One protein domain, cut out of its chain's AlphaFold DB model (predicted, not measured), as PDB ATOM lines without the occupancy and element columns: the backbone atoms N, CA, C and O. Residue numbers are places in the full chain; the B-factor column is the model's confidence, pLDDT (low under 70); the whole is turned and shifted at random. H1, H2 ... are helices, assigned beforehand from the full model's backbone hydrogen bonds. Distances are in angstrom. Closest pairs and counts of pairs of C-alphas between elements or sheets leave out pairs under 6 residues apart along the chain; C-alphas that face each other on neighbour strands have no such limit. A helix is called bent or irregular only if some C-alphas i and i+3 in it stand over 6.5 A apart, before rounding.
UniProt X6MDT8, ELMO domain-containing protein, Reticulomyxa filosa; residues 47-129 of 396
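What this domain is: This is residues 47 to 129 of the 396 residues of the protein "ELMO domain-containing protein" of Reticulomyxa filosa (UniProt X6MDT8). One long helix, H4, is crossed near its first half by H1 at about a right angle, while a short helical hairpin of H2 and H3 packs on the same stretch of H4; the last residues, 122 to 129, stick out free as an arm. Four helices thus make a small body, with H4 running on beyond it. The printed part has 83 residues with four named helices, in the order H1, H2, H3, H4 along the chain, and no named strand; the class is all helix. It is compact, with a radius of gyration of the C-alphas of 13.6 A, yet elongated, spanning 50 by 27 by 21 A.

Where its parts are: H4, the longest helix, takes residues 100 to 127 and measures 40.3 A from first to last C-alpha; C-alpha 100 is at (140.520, 91.220, 83.943) and C-alpha 127 at (107.393, 110.908, 72.197). H1 takes residues 50 to 62, 19.1 A long, beginning with C-alpha 50 at (128.303, 105.726, 87.963). H2 takes residues 64 to 75, 17.2 A long, and is irregular: C-alphas 65 and 68 are 7.5 A apart. H3 takes residues 81 to 92, 16.5 A long.

How they stand to each other: H4 touches H1, H2 and H3. H1 and H4 are about perpendicular, at 81 degrees; the closest C-alphas are those of Val 53 and Cys 109, 4.8 A apart. H2 touches H4 with residues 73 to 75 alone, at a steep tilt of 45 degrees, the same way; the closest C-alphas are those of Leu 73 and Ser 114, 5.7 A apart. H3 touches H4 with residues 81 to 85 alone, at a steep tilt of 55 degrees, opposite ways; the closest C-alphas are those of Ile 81 and Leu 110, 6.6 A apart. H2 and H3 form a helical hairpin, at a shallow tilt of 12 degrees, opposite ways, with the C-alphas of Thr 69 and Glu 84 closest at 6.5 A. H1 touches H2 at a steep tilt of 61 degrees, opposite ways; the C-alphas of Leu 60 and Tyr 66 are closest, 5.2 A apart. H1 and H3 are apart. In H1, H3 and H4 every O i to N i+4 pair is within hydrogen-bond range; in H2, 6 of 8 are.

The domain as a whole: The C-alphas of Lys 95 and Gln 129 are the two farthest apart, at 49.7 A. Without residues 122 to 129 the body spans 36 by 26 by 21 A. The printed part has no cut. The links H1 to H2 and H2 to H3 are tight, and H3 to H4 is short. The mean pLDDT of the printed part is 74.6; 21 residues are under 70, among them residues 47 to 55 and 93 to 99.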
ATOM      1  N   SER A  47     134.848  97.089  90.909       55.88
ATOM      2  CA  SER A  47     134.766  98.450  91.479       55.88
ATOM      3  C   SER A  47     134.087  99.468  90.541       55.88
ATOM      4  O   SER A  47     134.465 100.638  90.467       55.88
ATOM      5  N   PHE A  48     133.095  99.013  89.783       51.50
ATOM      6  CA  PHE A  48     132.301  99.822  88.871       51.50
ATOM      7  C   PHE A  48     131.469 100.853  89.646       51.50
ATOM      8  O   PHE A  48     130.936 100.566  90.718       51.50
ATOM      9  N   SER A  49     131.352 102.064  89.100       56.94
ATOM     10  CA  SER A  49     130.552 103.134  89.697       56.94
ATOM     11  C   SER A  49     130.034 104.105  88.633       56.94
ATOM     12  O   SER A  49     130.713 104.356  87.637       56.94
ATOM     13  N   ALA A  50     128.873 104.724  88.868       54.03
ATOM     14  CA  ALA A  50     128.303 105.726  87.963       54.03
ATOM     15  C   ALA A  50     129.274 106.887  87.611       54.03
ATOM     16  O   ALA A  50     129.357 107.263  86.439       54.03
ATOM     17  N   PRO A  51     130.099 107.428  88.538       59.78
ATOM     18  CA  PRO A  51     131.116 108.424  88.189       59.78
ATOM     19  C   PRO A  51     132.168 107.933  87.182       59.78
ATOM     20  O   PRO A  51     132.758 108.749  86.469       59.78
ATOM     21  N   MET A  52     132.434 106.624  87.122       64.56
ATOM     22  CA  MET A  52     133.375 106.035  86.165       64.56
ATOM     23  C   MET A  52     132.865 106.177  84.726       64.56
ATOM     24  O   MET A  52     133.625 106.612  83.858       64.56
ATOM     25  N   VAL A  53     131.573 105.913  84.508       64.69
ATOM     26  CA  VAL A  53     130.889 106.043  83.211       64.69
ATOM     27  C   VAL A  53     131.035 107.468  82.663       64.69
ATOM     28  O   VAL A  53     131.484 107.680  81.536       64.69
ATOM     29  N   TRP A  54     130.775 108.471  83.505       62.78
ATOM     30  CA  TRP A  54     130.855 109.888  83.134       62.78
ATOM     31  C   TRP A  54     132.266 110.383  82.835       62.78
ATOM     32  O   TRP A  54     132.486 111.160  81.897       62.78
ATOM     33  N   LYS A  55     133.238 109.943  83.638       68.69
ATOM     34  CA  LYS A  55     134.650 110.258  83.407       68.69
ATOM     35  C   LYS A  55     135.117 109.665  82.081       68.69
ATOM     36  O   LYS A  55     135.796 110.366  81.328       68.69
ATOM     37  N   LEU A  56     134.722 108.425  81.780       78.19
ATOM     38  CA  LEU A  56     135.017 107.784  80.501       78.19
ATOM     39  C   LEU A  56     134.397 108.570  79.343       78.19
ATOM     40  O   LEU A  56     135.117 108.973  78.435       78.19
ATOM     41  N   LEU A  57     133.102 108.868  79.403       77.06
ATOM     42  CA  LEU A  57     132.404 109.624  78.363       77.06
ATOM     43  C   LEU A  57     133.043 110.994  78.093       77.06
ATOM     44  O   LEU A  57     133.317 111.353  76.947       77.06
ATOM     45  N   SER A  58     133.344 111.741  79.159       72.62
ATOM     46  CA  SER A  58     134.022 113.041  79.074       72.62
ATOM     47  C   SER A  58     135.395 112.931  78.414       72.62
ATOM     48  O   SER A  58     135.805 113.817  77.660       72.62
ATOM     49  N   TYR A  59     136.113 111.845  78.699       79.81
ATOM     50  CA  TYR A  59     137.410 111.561  78.107       79.81
ATOM     51  C   TYR A  59     137.292 111.218  76.615       79.81
ATOM     52  O   TYR A  59     137.999 111.820  75.803       79.81
ATOM     53  N   LEU A  60     136.372 110.317  76.248       83.06
ATOM     54  CA  LEU A  60     136.120 109.917  74.859       83.06
ATOM     55  C   LEU A  60     135.729 111.128  73.995       83.06
ATOM     56  O   LEU A  60     136.288 111.315  72.917       83.06
ATOM     57  N   LYS A  61     134.869 112.014  74.516       81.25
ATOM     58  CA  LYS A  61     134.445 113.253  73.843       81.25
ATOM     59  C   LYS A  61     135.603 114.211  73.545       81.25
ATOM     60  O   LYS A  61     135.667 114.810  72.475       81.25
ATOM     61  N   ARG A  62     136.490 114.431  74.523       80.94
ATOM     62  CA  ARG A  62     137.546 115.462  74.439       80.94
ATOM     63  C   ARG A  62     138.775 114.994  73.667       80.94
ATOM     64  O   ARG A  62     139.518 115.812  73.128       80.94
ATOM     65  N   SER A  63     139.030 113.692  73.648       82.69
ATOM     66  CA  SER A  63     140.260 113.130  73.108       82.69
ATOM     67  C   SER A  63     140.110 112.792  71.624       82.69
ATOM     68  O   SER A  63     139.431 111.831  71.276       82.69
ATOM     69  N   ARG A  64     140.814 113.532  70.751       84.62
ATOM     70  CA  ARG A  64     140.787 113.354  69.279       84.62
ATOM     71  C   ARG A  64     140.858 111.888  68.813       84.62
ATOM     72  O   ARG A  64     140.026 111.530  67.986       84.62
ATOM     73  N   PRO A  65     141.757 111.029  69.342       84.69
ATOM     74  CA  PRO A  65     141.824 109.627  68.929       84.69
ATOM     75  C   PRO A  65     140.549 108.805  69.167       84.69
ATOM     76  O   PRO A  65     140.335 107.832  68.459       84.69
ATOM     77  N   TYR A  66     139.703 109.176  70.134       83.88
ATOM     78  CA  TYR A  66     138.486 108.425  70.489       83.88
ATOM     79  C   TYR A  66     137.204 109.103  70.014       83.88
ATOM     80  O   TYR A  66     136.114 108.666  70.374       83.88
ATOM     81  N   ARG A  67     137.313 110.157  69.196       83.06
ATOM     82  CA  ARG A  67     136.147 110.886  68.694       83.06
ATOM     83  C   ARG A  67     135.201 109.977  67.910       83.06
ATOM     84  O   ARG A  67     133.998 110.074  68.096       83.06
ATOM     85  N   THR A  68     135.738 109.067  67.100       86.81
ATOM     86  CA  THR A  68     134.932 108.093  66.351       86.81
ATOM     87  C   THR A  68     134.188 107.138  67.283       86.81
ATOM     88  O   THR A  68     132.994 106.944  67.107       86.81
ATOM     89  N   THR A  69     134.854 106.591  68.306       84.31
ATOM     90  CA  THR A  69     134.201 105.740  69.317       84.31
ATOM     91  C   THR A  69     133.123 106.505  70.081       84.31
ATOM     92  O   THR A  69     132.033 105.989  70.281       84.31
ATOM     93  N   TYR A  70     133.379 107.763  70.451       84.12
ATOM     94  CA  TYR A  70     132.376 108.633  71.066       84.12
ATOM     95  C   TYR A  70     131.161 108.870  70.154       84.12
ATOM     96  O   TYR A  70     130.025 108.753  70.603       84.12
ATOM     97  N   GLU A  71     131.387 109.193  68.878       83.31
ATOM     98  CA  GLU A  71     130.311 109.433  67.912       83.31
ATOM     99  C   GLU A  71     129.474 108.172  67.674       83.31
ATOM    100  O   GLU A  71     128.251 108.271  67.631       83.31
ATOM    101  N   LYS A  72     130.112 106.998  67.592       83.38
ATOM    102  CA  LYS A  72     129.427 105.704  67.498       83.38
ATOM    103  C   LYS A  72     128.608 105.390  68.742       83.38
ATOM    104  O   LYS A  72     127.436 105.086  68.604       83.38
ATOM    105  N   LEU A  73     129.185 105.541  69.938       77.25
ATOM    106  CA  LEU A  73     128.468 105.328  71.202       77.25
ATOM    107  C   LEU A  73     127.157 106.101  71.234       77.25
ATOM    108  O   LEU A  73     126.153 105.535  71.636       77.25
ATOM    109  N   ILE A  74     127.166 107.356  70.780       74.06
ATOM    110  CA  ILE A  74     125.996 108.242  70.826       74.06
ATOM    111  C   ILE A  74     124.999 108.007  69.693       74.06
ATOM    112  O   ILE A  74     123.812 108.265  69.872       74.06
ATOM    113  N   ARG A  75     125.461 107.594  68.511       73.25
ATOM    114  CA  ARG A  75     124.640 107.625  67.289       73.25
ATOM    115  C   ARG A  75     124.325 106.257  66.707       73.25
ATOM    116  O   ARG A  75     123.458 106.173  65.844       73.25
ATOM    117  N   THR A  76     125.058 105.223  67.096       73.12
ATOM    118  CA  THR A  76     124.934 103.888  66.521       73.12
ATOM    119  C   THR A  76     124.137 103.008  67.479       73.12
ATOM    120  O   THR A  76     124.640 102.719  68.563       73.12
ATOM    121  N   PRO A  77     122.914 102.600  67.107       67.38
ATOM    122  CA  PRO A  77     122.168 101.626  67.888       67.38
ATOM    123  C   PRO A  77     122.836 100.252  67.822       67.38
ATOM    124  O   PRO A  77     123.536  99.957  66.849       67.38
ATOM    125  N   ASP A  78     122.610  99.439  68.857       69.56
ATOM    126  CA  ASP A  78     123.086  98.053  68.949       69.56
ATOM    127  C   ASP A  78     124.602  97.947  68.710       69.56
ATOM    128  O   ASP A  78     125.108  97.095  67.974       69.56
ATOM    129  N   LEU A  79     125.341  98.895  69.294       76.00
ATOM    130  CA  LEU A  79     126.771  99.033  69.083       76.00
ATOM    131  C   LEU A  79     127.516  97.790  69.577       76.00
ATOM    132  O   LEU A  79     127.392  97.388  70.732       76.00
ATOM    133  N   ASP A  80     128.383  97.245  68.725       81.94
ATOM    134  CA  ASP A  80     129.295  96.176  69.118       81.94
ATOM    135  C   ASP A  80     130.341  96.697  70.120       81.94
ATOM    136  O   ASP A  80     131.380  97.272  69.768       81.94
ATOM    137  N   ILE A  81     130.042  96.474  71.399       81.50
ATOM    138  CA  ILE A  81     130.869  96.884  72.530       81.50
ATOM    139  C   ILE A  81     132.258  96.239  72.475       81.50
ATOM    140  O   ILE A  81     133.243  96.898  72.811       81.50
ATOM    141  N   GLU A  82     132.380  94.993  72.015       83.19
ATOM    142  CA  GLU A  82     133.659  94.274  71.983       83.19
ATOM    143  C   GLU A  82     134.606  94.850  70.932       83.19
ATOM    144  O   GLU A  82     135.812  95.018  71.178       83.19
ATOM    145  N   SER A  83     134.054  95.227  69.780       85.50
ATOM    146  CA  SER A  83     134.797  95.941  68.745       85.50
ATOM    147  C   SER A  83     135.299  97.299  69.245       85.50
ATOM    148  O   SER A  83     136.456  97.662  69.000       85.50
ATOM    149  N   GLU A  84     134.486  98.042  70.001       87.19
ATOM    150  CA  GLU A  84     134.890  99.348  70.536       87.19
ATOM    151  C   GLU A  84     135.889  99.246  71.697       87.19
ATOM    152  O   GLU A  84     136.837 100.035  71.753       87.19
ATOM    153  N   ILE A  85     135.771  98.241  72.575       85.19
ATOM    154  CA  ILE A  85     136.814  97.919  73.564       85.19
ATOM    155  C   ILE A  85     138.132  97.657  72.836       85.19
ATOM    156  O   ILE A  85     139.155  98.269  73.160       85.19
ATOM    157  N   SER A  86     138.109  96.795  71.815       84.25
ATOM    158  CA  SER A  86     139.292  96.443  71.022       84.25
ATOM    159  C   SER A  86     139.925  97.670  70.355       84.25
ATOM    160  O   SER A  86     141.150  97.835  70.378       84.25
ATOM    161  N   ALA A  87     139.103  98.580  69.822       84.94
ATOM    162  CA  ALA A  87     139.557  99.845  69.251       84.94
ATOM    163  C   ALA A  87     140.228 100.748  70.301       84.94
ATOM    164  O   ALA A  87     141.340 101.240  70.076       84.94
ATOM    165  N   ILE A  88     139.602 100.927  71.472       83.88
ATOM    166  CA  ILE A  88     140.152 101.730  72.575       83.88
ATOM    167  C   ILE A  88     141.500 101.162  73.037       83.88
ATOM    168  O   ILE A  88     142.464 101.922  73.197       83.88
ATOM    169  N   VAL A  89     141.581  99.838  73.214       78.88
ATOM    170  CA  VAL A  89     142.796  99.115  73.625       78.88
ATOM    171  C   VAL A  89     143.923  99.338  72.616       78.88
ATOM    172  O   VAL A  89     145.032  99.711  73.010       78.88
ATOM    173  N   LYS A  90     143.631  99.186  71.317       79.88
ATOM    174  CA  LYS A  90     144.610  99.354  70.235       79.88
ATOM    175  C   LYS A  90     145.153 100.781  70.166       79.88
ATOM    176  O   LYS A  90     146.366 100.971  70.131       79.88
ATOM    177  N   ILE A  91     144.275 101.787  70.203       77.38
ATOM    178  CA  ILE A  91     144.664 103.209  70.148       77.38
ATOM    179  C   ILE A  91     145.523 103.590  71.353       77.38
ATOM    180  O   ILE A  91     146.459 104.380  71.238       77.38
ATOM    181  N   LYS A  92     145.211 103.042  72.532       70.00
ATOM    182  CA  LYS A  92     145.961 103.345  73.748       70.00
ATOM    183  C   LYS A  92     147.377 102.762  73.770       70.00
ATOM    184  O   LYS A  92     148.162 103.212  74.603       70.00
ATOM    185  N   ASN A  93     147.695 101.796  72.904       65.00
ATOM    186  CA  ASN A  93     148.969 101.067  72.897       65.00
ATOM    187  C   ASN A  93     149.380 100.575  74.304       65.00
ATOM    188  O   ASN A  93     150.545 100.639  74.703       65.00
ATOM    189  N   ILE A  94     148.397 100.142  75.103       59.53
ATOM    190  CA  ILE A  94     148.628  99.647  76.463       59.53
ATOM    191  C   ILE A  94     149.070  98.186  76.350       59.53
ATOM    192  O   ILE A  94     148.268  97.312  76.038       59.53
ATOM    193  N   LYS A  95     150.355  97.923  76.621       55.97
ATOM    194  CA  LYS A  95     150.965  96.578  76.561       55.97
ATOM    195  C   LYS A  95     150.405  95.580  77.589       55.97
ATOM    196  O   LYS A  95     150.669  94.391  77.486       55.97
ATOM    197  N   SER A  96     149.680  96.062  78.594       51.66
ATOM    198  CA  SER A  96     149.132  95.272  79.694       51.66
ATOM    199  C   SER A  96     147.950  96.045  80.268       51.66
ATOM    200  O   SER A  96     148.138  97.027  80.988       51.66
ATOM    201  N   TRP A  97     146.722  95.675  79.898       52.84
ATOM    202  CA  TRP A  97     145.593  96.062  80.736       52.84
ATOM    203  C   TRP A  97     145.747  95.294  82.045       52.84
ATOM    204  O   TRP A  97     145.661  94.068  82.092       52.84
ATOM    205  N   SER A  98     146.073  96.043  83.093       56.72
ATOM    206  CA  SER A  98     146.219  95.570  84.459       56.72
ATOM    207  C   SER A  98     144.879  95.006  84.950       56.72
ATOM    208  O   SER A  98     143.961  95.774  85.217       56.72
ATOM    209  N   SER A  99     144.803  93.675  85.039       64.31
ATOM    210  CA  SER A  99     143.686  92.825  85.495       64.31
ATOM    211  C   SER A  99     142.431  92.744  84.598       64.31
ATOM    212  O   SER A  99     141.982  93.714  83.987       64.31
ATOM    213  N   ARG A 100     141.829  91.539  84.561       70.06
ATOM    214  CA  ARG A 100     140.520  91.220  83.943       70.06
ATOM    215  C   ARG A 100     139.412  92.182  84.394       70.06
ATOM    216  O   ARG A 100     138.500  92.475  83.632       70.06
ATOM    217  N   GLU A 101     139.520  92.700  85.613       69.50
ATOM    218  CA  GLU A 101     138.548  93.608  86.226       69.50
ATOM    219  C   GLU A 101     138.501  94.966  85.519       69.50
ATOM    220  O   GLU A 101     137.427  95.540  85.365       69.50
ATOM    221  N   SER A 102     139.642  95.480  85.049       71.12
ATOM    222  CA  SER A 102     139.697  96.775  84.359       71.12
ATOM    223  C   SER A 102     139.015  96.729  82.990       71.12
ATOM    224  O   SER A 102     138.358  97.695  82.600       71.12
ATOM    225  N   LEU A 103     139.149  95.607  82.274       74.06
ATOM    226  CA  LEU A 103     138.443  95.373  81.012       74.06
ATOM    227  C   LEU A 103     136.940  95.227  81.239       74.06
ATOM    228  O   LEU A 103     136.159  95.829  80.510       74.06
ATOM    229  N   GLU A 104     136.541  94.502  82.283       71.31
ATOM    230  CA  GLU A 104     135.128  94.362  82.626       71.31
ATOM    231  C   GLU A 104     134.518  95.708  83.040       71.31
ATOM    232  O   GLU A 104     133.460  96.083  82.553       71.31
ATOM    233  N   ASN A 105     135.219  96.522  83.834       71.88
ATOM    234  CA  ASN A 105     134.755  97.869  84.168       71.88
ATOM    235  C   ASN A 105     134.613  98.769  82.925       71.88
ATOM    236  O   ASN A 105     133.657  99.542  82.840       71.88
ATOM    237  N   LEU A 106     135.545  98.687  81.965       77.50
ATOM    238  CA  LEU A 106     135.440  99.412  80.694       77.50
ATOM    239  C   LEU A 106     134.217  98.945  79.899       77.50
ATOM    240  O   LEU A 106     133.438  99.786  79.454       77.50
ATOM    241  N   ARG A 107     134.031  97.627  79.767       78.88
ATOM    242  CA  ARG A 107     132.868  97.021  79.114       78.88
ATOM    243  C   ARG A 107     131.570  97.525  79.732       78.88
ATOM    244  O   ARG A 107     130.728  98.048  79.011       78.88
ATOM    245  N   GLN A 108     131.447  97.453  81.055       66.25
ATOM    246  CA  GLN A 108     130.271  97.935  81.778       66.25
ATOM    247  C   GLN A 108     130.025  99.427  81.537       66.25
ATOM    248  O   GLN A 108     128.888  99.831  81.319       66.25
ATOM    249  N   CYS A 109     131.071 100.260  81.504       73.38
ATOM    250  CA  CYS A 109     130.904 101.680  81.191       73.38
ATOM    251  C   CYS A 109     130.410 101.921  79.758       73.38
ATOM    252  O   CYS A 109     129.587 102.805  79.550       73.38
ATOM    253  N   LEU A 110     130.917 101.178  78.772       78.00
ATOM    254  CA  LEU A 110     130.509 101.329  77.373       78.00
ATOM    255  C   LEU A 110     129.085 100.826  77.140       78.00
ATOM    256  O   LEU A 110     128.310 101.524  76.495       78.00
ATOM    257  N   LEU A 111     128.737  99.680  77.727       71.94
ATOM    258  CA  LEU A 111     127.370  99.168  77.765       71.94
ATOM    259  C   LEU A 111     126.419 100.211  78.328       71.94
ATOM    260  O   LEU A 111     125.463 100.585  77.668       71.94
ATOM    261  N   CYS A 112     126.752 100.754  79.498       69.56
ATOM    262  CA  CYS A 112     125.980 101.804  80.137       69.56
ATOM    263  C   CYS A 112     125.706 102.983  79.194       69.56
ATOM    264  O   CYS A 112     124.571 103.433  79.056       69.56
ATOM    265  N   LEU A 113     126.739 103.465  78.504       74.06
ATOM    266  CA  LEU A 113     126.589 104.546  77.534       74.06
ATOM    267  C   LEU A 113     125.716 104.144  76.338       74.06
ATOM    268  O   LEU A 113     124.902 104.959  75.920       74.06
ATOM    269  N   SER A 114     125.853 102.919  75.819       75.50
ATOM    270  CA  SER A 114     125.004 102.404  74.734       75.50
ATOM    271  C   SER A 114     123.538 102.346  75.155       75.50
ATOM    272  O   SER A 114     122.698 102.952  74.493       75.50
ATOM    273  N   SER A 115     123.237 101.737  76.311       73.50
ATOM    274  CA  SER A 115     121.863 101.616  76.814       73.50
ATOM    275  C   SER A 115     121.213 102.983  77.007       73.50
ATOM    276  O   SER A 115     120.035 103.148  76.718       73.50
ATOM    277  N   TRP A 116     121.965 103.987  77.474       74.25
ATOM    278  CA  TRP A 116     121.437 105.347  77.606       74.25
ATOM    279  C   TRP A 116     120.993 105.924  76.266       74.25
ATOM    280  O   TRP A 116     119.929 106.539  76.180       74.25
ATOM    281  N   ASN A 117     121.805 105.749  75.223       75.06
ATOM    282  CA  ASN A 117     121.476 106.269  73.900       75.06
ATOM    283  C   ASN A 117     120.295 105.517  73.288       75.06
ATOM    284  O   ASN A 117     119.444 106.152  72.671       75.06
ATOM    285  N   GLU A 118     120.193 104.211  73.526       75.06
ATOM    286  CA  GLU A 118     119.033 103.405  73.136       75.06
ATOM    287  C   GLU A 118     117.760 103.856  73.866       75.06
ATOM    288  O   GLU A 118     116.787 104.197  73.207       75.06
ATOM    289  N   ILE A 119     117.783 103.993  75.198       77.31
ATOM    290  CA  ILE A 119     116.645 104.514  75.981       77.31
ATOM    291  C   ILE A 119     116.245 105.911  75.490       77.31
ATOM    292  O   ILE A 119     115.067 106.203  75.300       77.31
ATOM    293  N   THR A 120     117.223 106.791  75.258       76.62
ATOM    294  CA  THR A 120     116.984 108.154  74.760       76.62
ATOM    295  C   THR A 120     116.350 108.136  73.370       76.62
ATOM    296  O   THR A 120     115.469 108.949  73.084       76.62
ATOM    297  N   ARG A 121     116.794 107.236  72.488       77.62
ATOM    298  CA  ARG A 121     116.210 107.043  71.158       77.62
ATOM    299  C   ARG A 121     114.775 106.543  71.279       77.62
ATOM    300  O   ARG A 121     113.895 107.195  70.733       77.62
ATOM    301  N   ASP A 122     114.540 105.468  72.022       78.88
ATOM    302  CA  ASP A 122     113.216 104.859  72.171       78.88
ATOM    303  C   ASP A 122     112.223 105.872  72.770       78.88
ATOM    304  O   ASP A 122     111.110 106.039  72.274       78.88
ATOM    305  N   LEU A 123     112.656 106.661  73.763       81.38
ATOM    306  CA  LEU A 123     111.861 107.766  74.304       81.38
ATOM    307  C   LEU A 123     111.563 108.852  73.270       81.38
ATOM    308  O   LEU A 123     110.461 109.397  73.272       81.38
ATOM    309  N   ASN A 124     112.519 109.196  72.405       83.19
ATOM    310  CA  ASN A 124     112.298 110.147  71.318       83.19
ATOM    311  C   ASN A 124     111.376 109.599  70.229       83.19
ATOM    312  O   ASN A 124     110.609 110.356  69.652       83.19
ATOM    313  N   GLU A 125     111.433 108.307  69.933       82.44
ATOM    314  CA  GLU A 125     110.548 107.684  68.951       82.44
ATOM    315  C   GLU A 125     109.113 107.620  69.478       82.44
ATOM    316  O   GLU A 125     108.171 107.999  68.779       82.44
ATOM    317  N   ILE A 126     108.935 107.230  70.741       82.44
ATOM    318  CA  ILE A 126     107.614 107.139  71.370       82.44
ATOM    319  C   ILE A 126     107.036 108.529  71.653       82.44
ATOM    320  O   ILE A 126     105.829 108.723  71.511       82.44
ATOM    321  N   SER A 127     107.863 109.530  71.976       83.12
ATOM    322  CA  SER A 127     107.393 110.908  72.197       83.12
ATOM    323  C   SER A 127     106.756 111.548  70.959       83.12
ATOM    324  O   SER A 127     105.973 112.495  71.089       83.12
ATOM    325  N   LEU A 128     107.065 111.033  69.764       81.88
ATOM    326  CA  LEU A 128     106.463 111.460  68.502       81.88
ATOM    327  C   LEU A 128     105.079 110.841  68.267       81.88
ATOM    328  O   LEU A 128     104.318 111.356  67.443       81.88
ATOM    329  N   GLN A 129     104.735 109.764  68.974       84.56
ATOM    330  CA  GLN A 129     103.451 109.096  68.822       84.56
ATOM    331  C   GLN A 129     102.339 109.903  69.498       84.56
ATOM    332  O   GLN A 129     102.389 110.231  70.684       84.56
TER     333      GLN A 129